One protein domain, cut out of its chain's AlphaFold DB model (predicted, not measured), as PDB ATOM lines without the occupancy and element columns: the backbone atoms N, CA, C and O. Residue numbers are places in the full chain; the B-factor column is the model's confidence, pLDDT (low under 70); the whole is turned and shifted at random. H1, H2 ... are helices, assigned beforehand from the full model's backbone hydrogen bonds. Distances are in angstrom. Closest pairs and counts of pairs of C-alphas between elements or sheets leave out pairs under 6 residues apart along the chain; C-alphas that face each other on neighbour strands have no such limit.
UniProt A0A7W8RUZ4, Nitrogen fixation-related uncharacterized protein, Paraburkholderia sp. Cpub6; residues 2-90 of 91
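Overview. This is residues 2 to 90 of the 91 residues of the protein "Nitrogen fixation-related uncharacterized protein" of Paraburkholderia sp. Cpub6 (UniProt A0A7W8RUZ4). Two long helices, H1 and H3, run side by side in opposite directions and spread apart toward one end like a narrow V, while the short helix H2 sits near the beginning of H3, on the side away from H1. Residues 2 to 9 of H1 and residues 76 to 90, of which 76 to 88 belong to H3, stick out as two free prongs. The printed part has 89 residues, with three named helices in the order H1, H2, H3 and no named strand; its class is all helix. It is only just loose, close to extended, with a radius of gyration of the C-alphas of 18.1 A, and its outline is a rod spanning 58 by 26 by 19 A.

Along the chain. H1 is residues 2 to 27, 37.2 A long, and begins at C-alpha 2 at (155.297, 246.344, 107.439). H2 is residues 38 to 46, from C-alpha 38 at (174.501, 287.837, 113.066). H3 is residues 52 to 88, 53.8 A long, and ends at C-alpha 88 at (166.949, 245.532, 128.742).

Arrangement. H1 touches H3 with residues 14 to 25 alone, and H3 touches H1 with residues 60 to 71 alone. Their closest C-alphas, those of Ile 18 and Ser 64, are 6.2 A apart. They run opposite ways at a shallow tilt of 27 degrees. H2 and H3 are close but not clearly touching, the closest C-alphas being those of Gly 44 and Glu 55, 7.1 A apart. They run opposite ways at a steep tilt of 67 degrees. H1 and H2 are apart. In H1, H2 and H3 every O i to N i+4 pair is within hydrogen-bond range.

Size, cuts and confidence. The two C-alphas farthest apart, those of Thr 51 and Gly 90, are 59.2 A apart. The printed part has no cut. The link from H1 to H2 is short and that from H2 to H3 is tight. The mean pLDDT of the printed part is 83.1, with residues 32 to 36 and 86 to 90 under 70.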
ATOM      1  N   LYS A   2     155.313 245.351 106.328       77.12
ATOM      2  CA  LYS A   2     155.297 246.344 107.439       77.12
ATOM      3  C   LYS A   2     156.402 247.416 107.387       77.12
ATOM      4  O   LYS A   2     156.103 248.592 107.521       77.12
ATOM      5  N   LYS A   3     157.666 247.035 107.151       76.81
ATOM      6  CA  LYS A   3     158.789 247.998 107.073       76.81
ATOM      7  C   LYS A   3     158.650 248.997 105.916       76.81
ATOM      8  O   LYS A   3     159.041 250.146 106.059       76.81
ATOM      9  N   LEU A   4     158.081 248.552 104.795       81.12
ATOM     10  CA  LEU A   4     157.867 249.380 103.609       81.12
ATOM     11  C   LEU A   4     156.723 250.376 103.842       81.12
ATOM     12  O   LEU A   4     156.882 251.551 103.542       81.12
ATOM     13  N   LEU A   5     155.638 249.935 104.488       85.44
ATOM     14  CA  LEU A   5     154.551 250.816 104.927       85.44
ATOM     15  C   LEU A   5     155.043 251.886 105.911       85.44
ATOM     16  O   LEU A   5     154.732 253.054 105.732       85.44
ATOM     17  N   ILE A   6     155.874 251.515 106.893       84.12
ATOM     18  CA  ILE A   6     156.469 252.483 107.830       84.12
ATOM     19  C   ILE A   6     157.339 253.499 107.084       84.12
ATOM     20  O   ILE A   6     157.236 254.692 107.348       84.12
ATOM     21  N   CYS A   7     158.172 253.048 106.143       82.50
ATOM     22  CA  CYS A   7     159.011 253.941 105.344       82.50
ATOM     23  C   CYS A   7     158.168 254.936 104.529       82.50
ATOM     24  O   CYS A   7     158.453 256.130 104.537       82.50
ATOM     25  N   LEU A   8     157.089 254.458 103.898       87.31
ATOM     26  CA  LEU A   8     156.144 255.306 103.170       87.31
ATOM     27  C   LEU A   8     155.459 256.313 104.095       87.31
ATOM     28  O   LEU A   8     155.432 257.494 103.778       87.31
ATOM     29  N   SER A   9     154.958 255.886 105.256       86.94
ATOM     30  CA  SER A   9     154.329 256.792 106.223       86.94
ATOM     31  C   SER A   9     155.300 257.857 106.738       86.94
ATOM     32  O   SER A   9     154.922 259.017 106.877       86.94
ATOM     33  N   VAL A  10     156.557 257.490 106.992       87.38
ATOM     34  CA  VAL A  10     157.626 258.412 107.403       87.38
ATOM     35  C   VAL A  10     157.922 259.417 106.283       87.38
ATOM     36  O   VAL A  10     157.923 260.620 106.532       87.38
ATOM     37  N   GLY A  11     158.089 258.951 105.044       86.94
ATOM     38  CA  GLY A  11     158.304 259.824 103.887       86.94
ATOM     39  C   GLY A  11     157.133 260.776 103.624       86.94
ATOM     40  O   GLY A  11     157.354 261.960 103.387       86.94
ATOM     41  N   LEU A  12     155.893 260.293 103.740       91.81
ATOM     42  CA  LEU A  12     154.685 261.109 103.580       91.81
ATOM     43  C   LEU A  12     154.569 262.199 104.651       91.81
ATOM     44  O   LEU A  12     154.193 263.321 104.327       91.81
ATOM     45  N   ASN A  13     154.929 261.907 105.904       90.62
ATOM     46  CA  ASN A  13     154.945 262.921 106.962       90.62
ATOM     47  C   ASN A  13     155.997 264.004 106.701       90.62
ATOM     48  O   ASN A  13     155.720 265.184 106.904       90.62
ATOM     49  N   LEU A  14     157.185 263.623 106.221       90.88
ATOM     50  CA  LEU A  14     158.212 264.595 105.851       90.88
ATOM     51  C   LEU A  14     157.750 265.473 104.681       90.88
ATOM     52  O   LEU A  14     157.890 266.693 104.741       90.88
ATOM     53  N   LEU A  15     157.151 264.868 103.652       91.75
ATOM     54  CA  LEU A  15     156.570 265.598 102.525       91.75
ATOM     55  C   LEU A  15     155.503 266.590 103.007       91.75
ATOM     56  O   LEU A  15     155.521 267.753 102.618       91.75
ATOM     57  N   PHE A  16     154.608 266.146 103.890       93.19
ATOM     58  CA  PHE A  16     153.565 266.990 104.462       93.19
ATOM     59  C   PHE A  16     154.147 268.171 105.249       93.19
ATOM     60  O   PHE A  16     153.705 269.300 105.063       93.19
ATOM     61  N   ALA A  17     155.182 267.949 106.064       91.12
ATOM     62  CA  ALA A  17     155.849 269.019 106.807       91.12
ATOM     63  C   ALA A  17     156.478 270.074 105.877       91.12
ATOM     64  O   ALA A  17     156.358 271.272 106.131       91.12
ATOM     65  N   ILE A  18     157.099 269.640 104.775       91.06
ATOM     66  CA  ILE A  18     157.667 270.547 103.767       91.06
ATOM     67  C   ILE A  18     156.555 271.331 103.052       91.06
ATOM     68  O   ILE A  18     156.691 272.538 102.859       91.06
ATOM     69  N   LEU A  19     155.438 270.683 102.703       91.62
ATOM     70  CA  LEU A  19     154.294 271.348 102.071       91.62
ATOM     71  C   LEU A  19     153.648 272.389 102.989       91.62
ATOM     72  O   LEU A  19     153.340 273.487 102.538       91.62
ATOM     73  N   VAL A  20     153.481 272.081 104.276       92.88
ATOM     74  CA  VAL A  20     152.962 273.045 105.257       92.88
ATOM     75  C   VAL A  20     153.918 274.227 105.414       92.88
ATOM     76  O   VAL A  20     153.460 275.365 105.459       92.88
ATOM     77  N   ASN A  21     155.235 273.990 105.426       92.69
ATOM     78  CA  ASN A  21     156.230 275.065 105.427       92.69
ATOM     79  C   ASN A  21     156.092 275.955 104.180       92.69
ATOM     80  O   ASN A  21     156.043 277.173 104.307       92.69
ATOM     81  N   ALA A  22     155.948 275.365 102.990       88.44
ATOM     82  CA  ALA A  22     155.744 276.118 101.751       88.44
ATOM     83  C   ALA A  22     154.449 276.948 101.773       88.44
ATOM     84  O   ALA A  22     154.467 278.129 101.429       88.44
ATOM     85  N   LEU A  23     153.338 276.361 102.232       92.12
ATOM     86  CA  LEU A  23     152.064 277.071 102.387       92.12
ATOM     87  C   LEU A  23     152.177 278.235 103.370       92.12
ATOM     88  O   LEU A  23     151.642 279.308 103.110       92.12
ATOM     89  N   TRP A  24     152.896 278.049 104.478       90.56
ATOM     90  CA  TRP A  24     153.106 279.108 105.456       90.56
ATOM     91  C   TRP A  24     153.857 280.300 104.853       90.56
ATOM     92  O   TRP A  24     153.414 281.436 105.019       90.56
ATOM     93  N   TRP A  25     154.931 280.043 104.100       88.19
ATOM     94  CA  TRP A  25     155.691 281.080 103.391       88.19
ATOM     95  C   TRP A  25     154.861 281.785 102.312       88.19
ATOM     96  O   TRP A  25     154.962 282.998 102.156       88.19
ATOM     97  N   MET A  26     153.986 281.055 101.616       85.62
ATOM     98  CA  MET A  26     153.071 281.633 100.629       85.62
ATOM     99  C   MET A  26     151.995 282.526 101.271       85.62
ATOM    100  O   MET A  26     151.606 283.534 100.688       85.62
ATOM    101  N   MET A  27     151.510 282.170 102.464       88.12
ATOM    102  CA  MET A  27     150.497 282.946 103.191       88.12
ATOM    103  C   MET A  27     151.077 284.143 103.952       88.12
ATOM    104  O   MET A  27     150.333 285.064 104.279       88.12
ATOM    105  N   ASN A  28     152.380 284.140 104.243       84.38
ATOM    106  CA  ASN A  28     153.043 285.179 105.032       84.38
ATOM    107  C   ASN A  28     154.252 285.769 104.278       84.38
ATOM    108  O   ASN A  28     155.376 285.677 104.773       84.38
ATOM    109  N   PRO A  29     154.047 286.395 103.103       72.06
ATOM    110  CA  PRO A  29     155.142 286.987 102.328       72.06
ATOM    111  C   PRO A  29     155.817 288.151 103.065       72.06
ATOM    112  O   PRO A  29     157.006 288.391 102.887       72.06
ATOM    113  N   GLU A  30     155.065 288.827 103.937       72.56
ATOM    114  CA  GLU A  30     155.517 289.965 104.744       72.56
ATOM    115  C   GLU A  30     156.106 289.544 106.100       72.56
ATOM    116  O   GLU A  30     156.334 290.401 106.956       72.56
ATOM    117  N   ALA A  31     156.261 288.236 106.359       71.62
ATOM    118  CA  ALA A  31     156.736 287.748 107.649       71.62
ATOM    119  C   ALA A  31     158.035 288.483 108.014       71.62
ATOM    120  O   ALA A  31     159.014 288.379 107.267       71.62
ATOM    121  N   PRO A  32     158.072 289.231 109.138       58.31
ATOM    122  CA  PRO A  32     159.240 290.005 109.508       58.31
ATOM    123  C   PRO A  32     160.336 289.030 109.914       58.31
ATOM    124  O   PRO A  32     160.446 288.592 111.060       58.31
ATOM    125  N   LEU A  33     161.154 288.663 108.944       67.56
ATOM    126  CA  LEU A  33     162.392 287.967 109.185       67.56
ATOM    127  C   LEU A  33     163.262 288.916 110.014       67.56
ATOM    128  O   LEU A  33     163.594 290.027 109.602       67.56
ATOM    129  N   ASN A  34     163.589 288.514 111.241       63.78
ATOM    130  CA  ASN A  34     164.427 289.319 112.123       63.78
ATOM    131  C   ASN A  34     165.894 289.226 111.661       63.78
ATOM    132  O   ASN A  34     166.735 288.548 112.255       63.78
ATOM    133  N   PHE A  35     166.177 289.909 110.553       62.69
ATOM    134  CA  PHE A  35     167.425 289.914 109.791       62.69
ATOM    135  C   PHE A  35     168.617 290.538 110.531       62.69
ATOM    136  O   PHE A  35     169.752 290.540 110.050       62.69
ATOM    137  N   SER A  36     168.380 291.058 111.733       67.62
ATOM    138  CA  SER A  36     169.409 291.611 112.610       67.62
ATOM    139  C   SER A  36     170.296 290.535 113.243       67.62
ATOM    140  O   SER A  36     171.360 290.867 113.768       67.62
ATOM    141  N   ASN A  37     169.900 289.257 113.186       80.38
ATOM    142  CA  ASN A  37     170.681 288.155 113.740       80.38
ATOM    143  C   ASN A  37     172.033 288.003 112.995       80.38
ATOM    144  O   ASN A  37     172.042 287.873 111.768       80.38
ATOM    145  N   PRO A  38     173.184 287.982 113.696       84.06
ATOM    146  CA  PRO A  38     174.501 287.837 113.066       84.06
ATOM    147  C   PRO A  38     174.653 286.544 112.252       84.06
ATOM    148  O   PRO A  38     175.316 286.559 111.216       84.06
ATOM    149  N   ILE A  39     174.001 285.455 112.670       83.44
ATOM    150  CA  ILE A  39     173.985 284.180 111.935       83.44
ATOM    151  C   ILE A  39     173.277 284.364 110.589       83.44
ATOM    152  O   ILE A  39     173.751 283.886 109.561       83.44
ATOM    153  N   TRP A  40     172.176 285.119 110.586       84.94
ATOM    154  CA  TRP A  40     171.431 285.414 109.371       84.94
ATOM    155  C   TRP A  40     172.229 286.296 108.408       84.94
ATOM    156  O   TRP A  40     172.338 285.985 107.226       84.94
ATOM    157  N   LYS A  41     172.868 287.360 108.911       83.88
ATOM    158  CA  LYS A  41     173.728 288.228 108.087       83.88
ATOM    159  C   LYS A  41     174.890 287.465 107.458       83.88
ATOM    160  O   LYS A  41     175.261 287.741 106.319       83.88
ATOM    161  N   TRP A  42     175.474 286.524 108.197       86.75
ATOM    162  CA  TRP A  42     176.519 285.655 107.667       86.75
ATOM    163  C   TRP A  42     175.987 284.764 106.540       86.75
ATOM    164  O   TRP A  42     176.588 284.724 105.467       86.75
ATOM    165  N   ALA A  43     174.827 284.133 106.740       83.81
ATOM    166  CA  ALA A  43     174.175 283.319 105.721       83.81
ATOM    167  C   ALA A  43     173.838 284.125 104.455       83.81
ATOM    168  O   ALA A  43     174.220 283.722 103.360       83.81
ATOM    169  N   GLY A  44     173.209 285.294 104.599       85.94
ATOM    170  CA  GLY A  44     172.879 286.167 103.470       85.94
ATOM    171  C   GLY A  44     174.113 286.554 102.648       85.94
ATOM    172  O   GLY A  44     174.088 286.465 101.423       85.94
ATOM    173  N   ARG A  45     175.238 286.876 103.304       86.75
ATOM    174  CA  ARG A  45     176.512 287.143 102.608       86.75
ATOM    175  C   ARG A  45     177.063 285.915 101.893       86.75
ATOM    176  O   ARG A  45     177.530 286.043 100.767       86.75
ATOM    177  N   MET A  46     177.033 284.748 102.534       88.88
ATOM    178  CA  MET A  46     177.586 283.521 101.959       88.88
ATOM    179  C   MET A  46     176.810 283.058 100.720       88.88
ATOM    180  O   MET A  46     177.417 282.572  99.771       88.88
ATOM    181  N   TYR A  47     175.491 283.253 100.714       84.75
ATOM    182  CA  TYR A  47     174.616 282.899  99.596       84.75
ATOM    183  C   TYR A  47     174.390 284.046  98.594       84.75
ATOM    184  O   TYR A  47     173.615 283.882  97.657       84.75
ATOM    185  N   GLY A  48     175.071 285.188  98.753       85.75
ATOM    186  CA  GLY A  48     174.985 286.314  97.814       85.75
ATOM    187  C   GLY A  48     173.598 286.957  97.742       85.75
ATOM    188  O   GLY A  48     173.201 287.465  96.696       85.75
ATOM    189  N   VAL A  49     172.849 286.909  98.840       83.50
ATOM    190  CA  VAL A  49     171.486 287.428  98.923       83.50
ATOM    191  C   VAL A  49     171.519 288.950  99.033       83.50
ATOM    192  O   VAL A  49     172.171 289.507  99.916       83.50
ATOM    193  N   THR A  50     170.827 289.621  98.113       80.56
ATOM    194  CA  THR A  50     170.849 291.089  97.976       80.56
ATOM    195  C   THR A  50     169.464 291.725  97.939       80.56
ATOM    196  O   THR A  50     169.345 292.926  98.177       80.56
ATOM    197  N   THR A  51     168.415 290.947  97.659       82.50
ATOM    198  CA  THR A  51     167.031 291.431  97.576       82.50
ATOM    199  C   THR A  51     166.142 290.744  98.607       82.50
ATOM    200  O   THR A  51     166.379 289.592  98.962       82.50
ATOM    201  N   ALA A  52     165.068 291.418  99.030       79.25
ATOM    202  CA  ALA A  52     164.095 290.857  99.974       79.25
ATOM    203  C   ALA A  52     163.478 289.532  99.478       79.25
ATOM    204  O   ALA A  52     163.221 288.627 100.263       79.25
ATOM    205  N   TYR A  53     163.301 289.377  98.161       79.00
ATOM    206  CA  TYR A  53     162.819 288.126  97.570       79.00
ATOM    207  C   TYR A  53     163.824 286.976  97.749       79.00
ATOM    208  O   TYR A  53     163.457 285.890  98.187       79.00
ATOM    209  N   GLN A  54     165.110 287.236  97.489       84.19
ATOM    210  CA  GLN A  54     166.177 286.257  97.715       84.19
ATOM    211  C   GLN A  54     166.336 285.905  99.204       84.19
ATOM    212  O   GLN A  54     166.725 284.786  99.537       84.19
ATOM    213  N   GLU A  55     166.040 286.842 100.110       81.19
ATOM    214  CA  GLU A  55     166.033 286.585 101.554       81.19
ATOM    215  C   GLU A  55     164.917 285.619 101.956       81.19
ATOM    216  O   GLU A  55     165.175 284.683 102.716       81.19
ATOM    217  N   SER A  56     163.710 285.798 101.417       82.75
ATOM    218  CA  SER A  56     162.589 284.879 101.634       82.75
ATOM    219  C   SER A  56     162.869 283.484 101.067       82.75
ATOM    220  O   SER A  56     162.614 282.489 101.747       82.75
ATOM    221  N   ASP A  57     163.479 283.389  99.883       85.31
ATOM    222  CA  ASP A  57     163.903 282.108  99.302       85.31
ATOM    223  C   ASP A  57     164.944 281.399 100.182       85.31
ATOM    224  O   ASP A  57     164.838 280.196 100.451       85.31
ATOM    225  N   LEU A  58     165.934 282.144 100.688       87.12
ATOM    226  CA  LEU A  58     166.930 281.606 101.613       87.12
ATOM    227  C   LEU A  58     166.276 281.134 102.918       87.12
ATOM    228  O   LEU A  58     166.661 280.099 103.464       87.12
ATOM    229  N   ALA A  59     165.280 281.865 103.417       86.31
ATOM    230  CA  ALA A  59     164.577 281.519 104.645       86.31
ATOM    231  C   ALA A  59     163.731 280.259 104.487       86.31
ATOM    232  O   ALA A  59     163.786 279.378 105.348       86.31
ATOM    233  N   PHE A  60     163.034 280.126 103.358       87.94
ATOM    234  CA  PHE A  60     162.337 278.901 102.985       87.94
ATOM    235  C   PHE A  60     163.298 277.713 102.875       87.94
ATOM    236  O   PHE A  60     163.009 276.627 103.392       87.94
ATOM    237  N   PHE A  61     164.461 277.910 102.247       87.75
ATOM    238  CA  PHE A  61     165.482 276.873 102.131       87.75
ATOM    239  C   PHE A  61     166.008 276.442 103.505       87.75
ATOM    240  O   PHE A  61     166.030 275.250 103.816       87.75
ATOM    241  N   MET A  62     166.380 277.399 104.361       88.75
ATOM    242  CA  MET A  62     166.893 277.114 105.701       88.75
ATOM    243  C   MET A  62     165.848 276.462 106.608       88.75
ATOM    244  O   MET A  62     166.178 275.510 107.319       88.75
ATOM    245  N   SER A  63     164.590 276.913 106.572       89.81
ATOM    246  CA  SER A  63     163.522 276.299 107.366       89.81
ATOM    247  C   SER A  63     163.213 274.878 106.883       89.81
ATOM    248  O   SER A  63     163.074 273.967 107.699       89.81
ATOM    249  N   SER A  64     163.221 274.643 105.566       90.62
ATOM    250  CA  SER A  64     163.067 273.305 104.982       90.62
ATOM    251  C   SER A  64     164.227 272.378 105.360       90.62
ATOM    252  O   SER A  64     164.004 271.232 105.754       90.62
ATOM    253  N   ALA A  65     165.467 272.872 105.313       90.19
ATOM    254  CA  ALA A  65     166.642 272.120 105.745       90.19
ATOM    255  C   ALA A  65     166.564 271.755 107.238       90.19
ATOM    256  O   ALA A  65     166.845 270.615 107.609       90.19
ATOM    257  N   ALA A  66     166.120 272.685 108.087       90.56
ATOM    258  CA  ALA A  66     165.912 272.432 109.510       90.56
ATOM    259  C   ALA A  66     164.845 271.351 109.758       90.56
ATOM    260  O   ALA A  66     165.055 270.478 110.603       90.56
ATOM    261  N   ILE A  67     163.746 271.348 108.993       92.44
ATOM    262  CA  ILE A  67     162.715 270.296 109.053       92.44
ATOM    263  C   ILE A  67     163.323 268.931 108.721       92.44
ATOM    264  O   ILE A  67     163.141 267.979 109.478       92.44
ATOM    265  N   VAL A  68     164.084 268.829 107.626       92.69
ATOM    266  CA  VAL A  68     164.725 267.570 107.214       92.69
ATOM    267  C   VAL A  68     165.707 267.081 108.280       92.69
ATOM    268  O   VAL A  68     165.653 265.915 108.675       92.69
ATOM    269  N   LEU A  69     166.577 267.958 108.791       92.75
ATOM    270  CA  LEU A  69     167.558 267.601 109.819       92.75
ATOM    271  C   LEU A  69     166.889 267.186 111.134       92.75
ATOM    272  O   LEU A  69     167.259 266.163 111.712       92.75
ATOM    273  N   GLY A  70     165.878 267.934 111.583       91.44
ATOM    274  CA  GLY A  70     165.097 267.605 112.775       91.44
ATOM    275  C   GLY A  70     164.376 266.264 112.634       91.44
ATOM    276  O   GLY A  70     164.387 265.447 113.555       91.44
ATOM    277  N   PHE A  71     163.827 265.986 111.452       91.25
ATOM    278  CA  PHE A  71     163.179 264.717 111.151       91.25
ATOM    279  C   PHE A  71     164.164 263.541 111.176       91.25
ATOM    280  O   PHE A  71     163.900 262.518 111.812       91.25
ATOM    281  N   VAL A  72     165.336 263.690 110.551       90.44
ATOM    282  CA  VAL A  72     166.406 262.679 110.597       90.44
ATOM    283  C   VAL A  72     166.861 262.436 112.037       90.44
ATOM    284  O   VAL A  72     166.979 261.282 112.452       90.44
ATOM    285  N   ALA A  73     167.060 263.497 112.823       91.19
ATOM    286  CA  ALA A  73     167.428 263.388 114.230       91.19
ATOM    287  C   ALA A  73     166.368 262.621 115.037       91.19
ATOM    288  O   ALA A  73     166.712 261.685 115.761       91.19
ATOM    289  N   ALA A  74     165.082 262.936 114.855       88.81
ATOM    290  CA  ALA A  74     163.983 262.233 115.512       88.81
ATOM    291  C   ALA A  74     163.962 260.736 115.155       88.81
ATOM    292  O   ALA A  74     163.840 259.883 116.039       88.81
ATOM    293  N   VAL A  75     164.159 260.396 113.876       88.31
ATOM    294  CA  VAL A  75     164.247 259.001 113.418       88.31
ATOM    295  C   VAL A  75     165.444 258.284 114.050       88.31
ATOM    296  O   VAL A  75     165.308 257.148 114.509       88.31
ATOM    297  N   LEU A  76     166.617 258.920 114.105       88.94
ATOM    298  CA  LEU A  76     167.813 258.338 114.720       88.94
ATOM    299  C   LEU A  76     167.626 258.106 116.223       88.94
ATOM    300  O   LEU A  76     167.938 257.015 116.708       88.94
ATOM    301  N   VAL A  77     167.061 259.081 116.943       89.94
ATOM    302  CA  VAL A  77     166.744 258.963 118.373       89.94
ATOM    303  C   VAL A  77     165.751 257.829 118.612       89.94
ATOM    304  O   VAL A  77     166.006 256.966 119.451       89.94
ATOM    305  N   PHE A  78     164.671 257.751 117.830       86.56
ATOM    306  CA  PHE A  78     163.695 256.667 117.935       86.56
ATOM    307  C   PHE A  78     164.342 255.289 117.734       86.56
ATOM    308  O   PHE A  78     164.148 254.369 118.535       86.56
ATOM    309  N   ARG A  79     165.179 255.145 116.696       85.12
ATOM    310  CA  ARG A  79     165.912 253.895 116.437       85.12
ATOM    311  C   ARG A  79     166.861 253.547 117.578       85.12
ATOM    312  O   ARG A  79     167.006 252.367 117.902       85.12
ATOM    313  N   TRP A  80     167.516 254.538 118.175       86.38
ATOM    314  CA  TRP A  80     168.434 254.308 119.284       86.38
ATOM    315  C   TRP A  80     167.707 253.870 120.557       86.38
ATOM    316  O   TRP A  80     168.124 252.896 121.189       86.38
ATOM    317  N   SER A  81     166.585 254.513 120.884       84.56
ATOM    318  CA  SER A  81     165.737 254.157 122.026       84.56
ATOM    319  C   SER A  81     165.195 252.732 121.914       84.56
ATOM    320  O   SER A  81     165.295 251.963 122.870       84.56
ATOM    321  N   MET A  82     164.727 252.325 120.728       80.75
ATOM    322  CA  MET A  82     164.267 250.950 120.479       80.75
ATOM    323  C   MET A  82     165.385 249.918 120.681       80.75
ATOM    324  O   MET A  82     165.172 248.893 121.329       80.75
ATOM    325  N   LYS A  83     166.606 250.194 120.193       78.19
ATOM    326  CA  LYS A  83     167.763 249.303 120.401       78.19
ATOM    327  C   LYS A  83     168.131 249.147 121.881       78.19
ATOM    328  O   LYS A  83     168.501 248.052 122.295       78.19
ATOM    329  N   ARG A  84     168.045 250.219 122.679       72.50
ATOM    330  CA  ARG A  84     168.299 250.153 124.130       72.50
ATOM    331  C   ARG A  84     167.199 249.396 124.875       72.50
ATOM    332  O   ARG A  84     167.516 248.637 125.782       72.50
ATOM    333  N   GLY A  85     165.937 249.574 124.481       70.00
ATOM    334  CA  GLY A  85     164.802 248.850 125.059       70.00
ATOM    335  C   GLY A  85     164.907 247.338 124.863       70.00
ATOM    336  O   GLY A  85     164.697 246.589 125.807       70.00
ATOM    337  N   GLN A  86     165.329 246.884 123.676       61.62
ATOM    338  CA  GLN A  86     165.504 245.449 123.417       61.62
ATOM    339  C   GLN A  86     166.654 244.808 124.202       61.62
ATOM    340  O   GLN A  86     166.545 243.641 124.553       61.62
ATOM    341  N   ARG A  87     167.722 245.554 124.523       59.88
ATOM    342  CA  ARG A  87     168.797 245.038 125.389       59.88
ATOM    343  C   ARG A  87     168.341 244.815 126.831       59.88
ATOM    344  O   ARG A  87     168.788 243.868 127.444       59.88
ATOM    345  N   LYS A  88     167.432 245.643 127.354       58.50
ATOM    346  CA  LYS A  88     166.949 245.532 128.742       58.50
ATOM    347  C   LYS A  88     165.949 244.396 128.995       58.50
ATOM    348  O   LYS A  88     165.654 244.131 130.148       58.50
ATOM    349  N   VAL A  89     165.373 243.802 127.949       55.09
ATOM    350  CA  VAL A  89     164.387 242.704 128.061       55.09
ATOM    351  C   VAL A  89     165.044 241.335 127.811       55.09
ATOM    352  O   VAL A  89     164.404 240.306 127.989       55.09
ATOM    353  N   GLY A  90     166.304 241.320 127.362       53.25
ATOM    354  CA  GLY A  90     167.058 240.101 127.052       53.25
ATOM    355  C   GLY A  90     168.064 239.662 128.121       53.25
ATOM    356  O   GLY A  90     168.696 238.631 127.907       53.25
TER     357      GLY A  90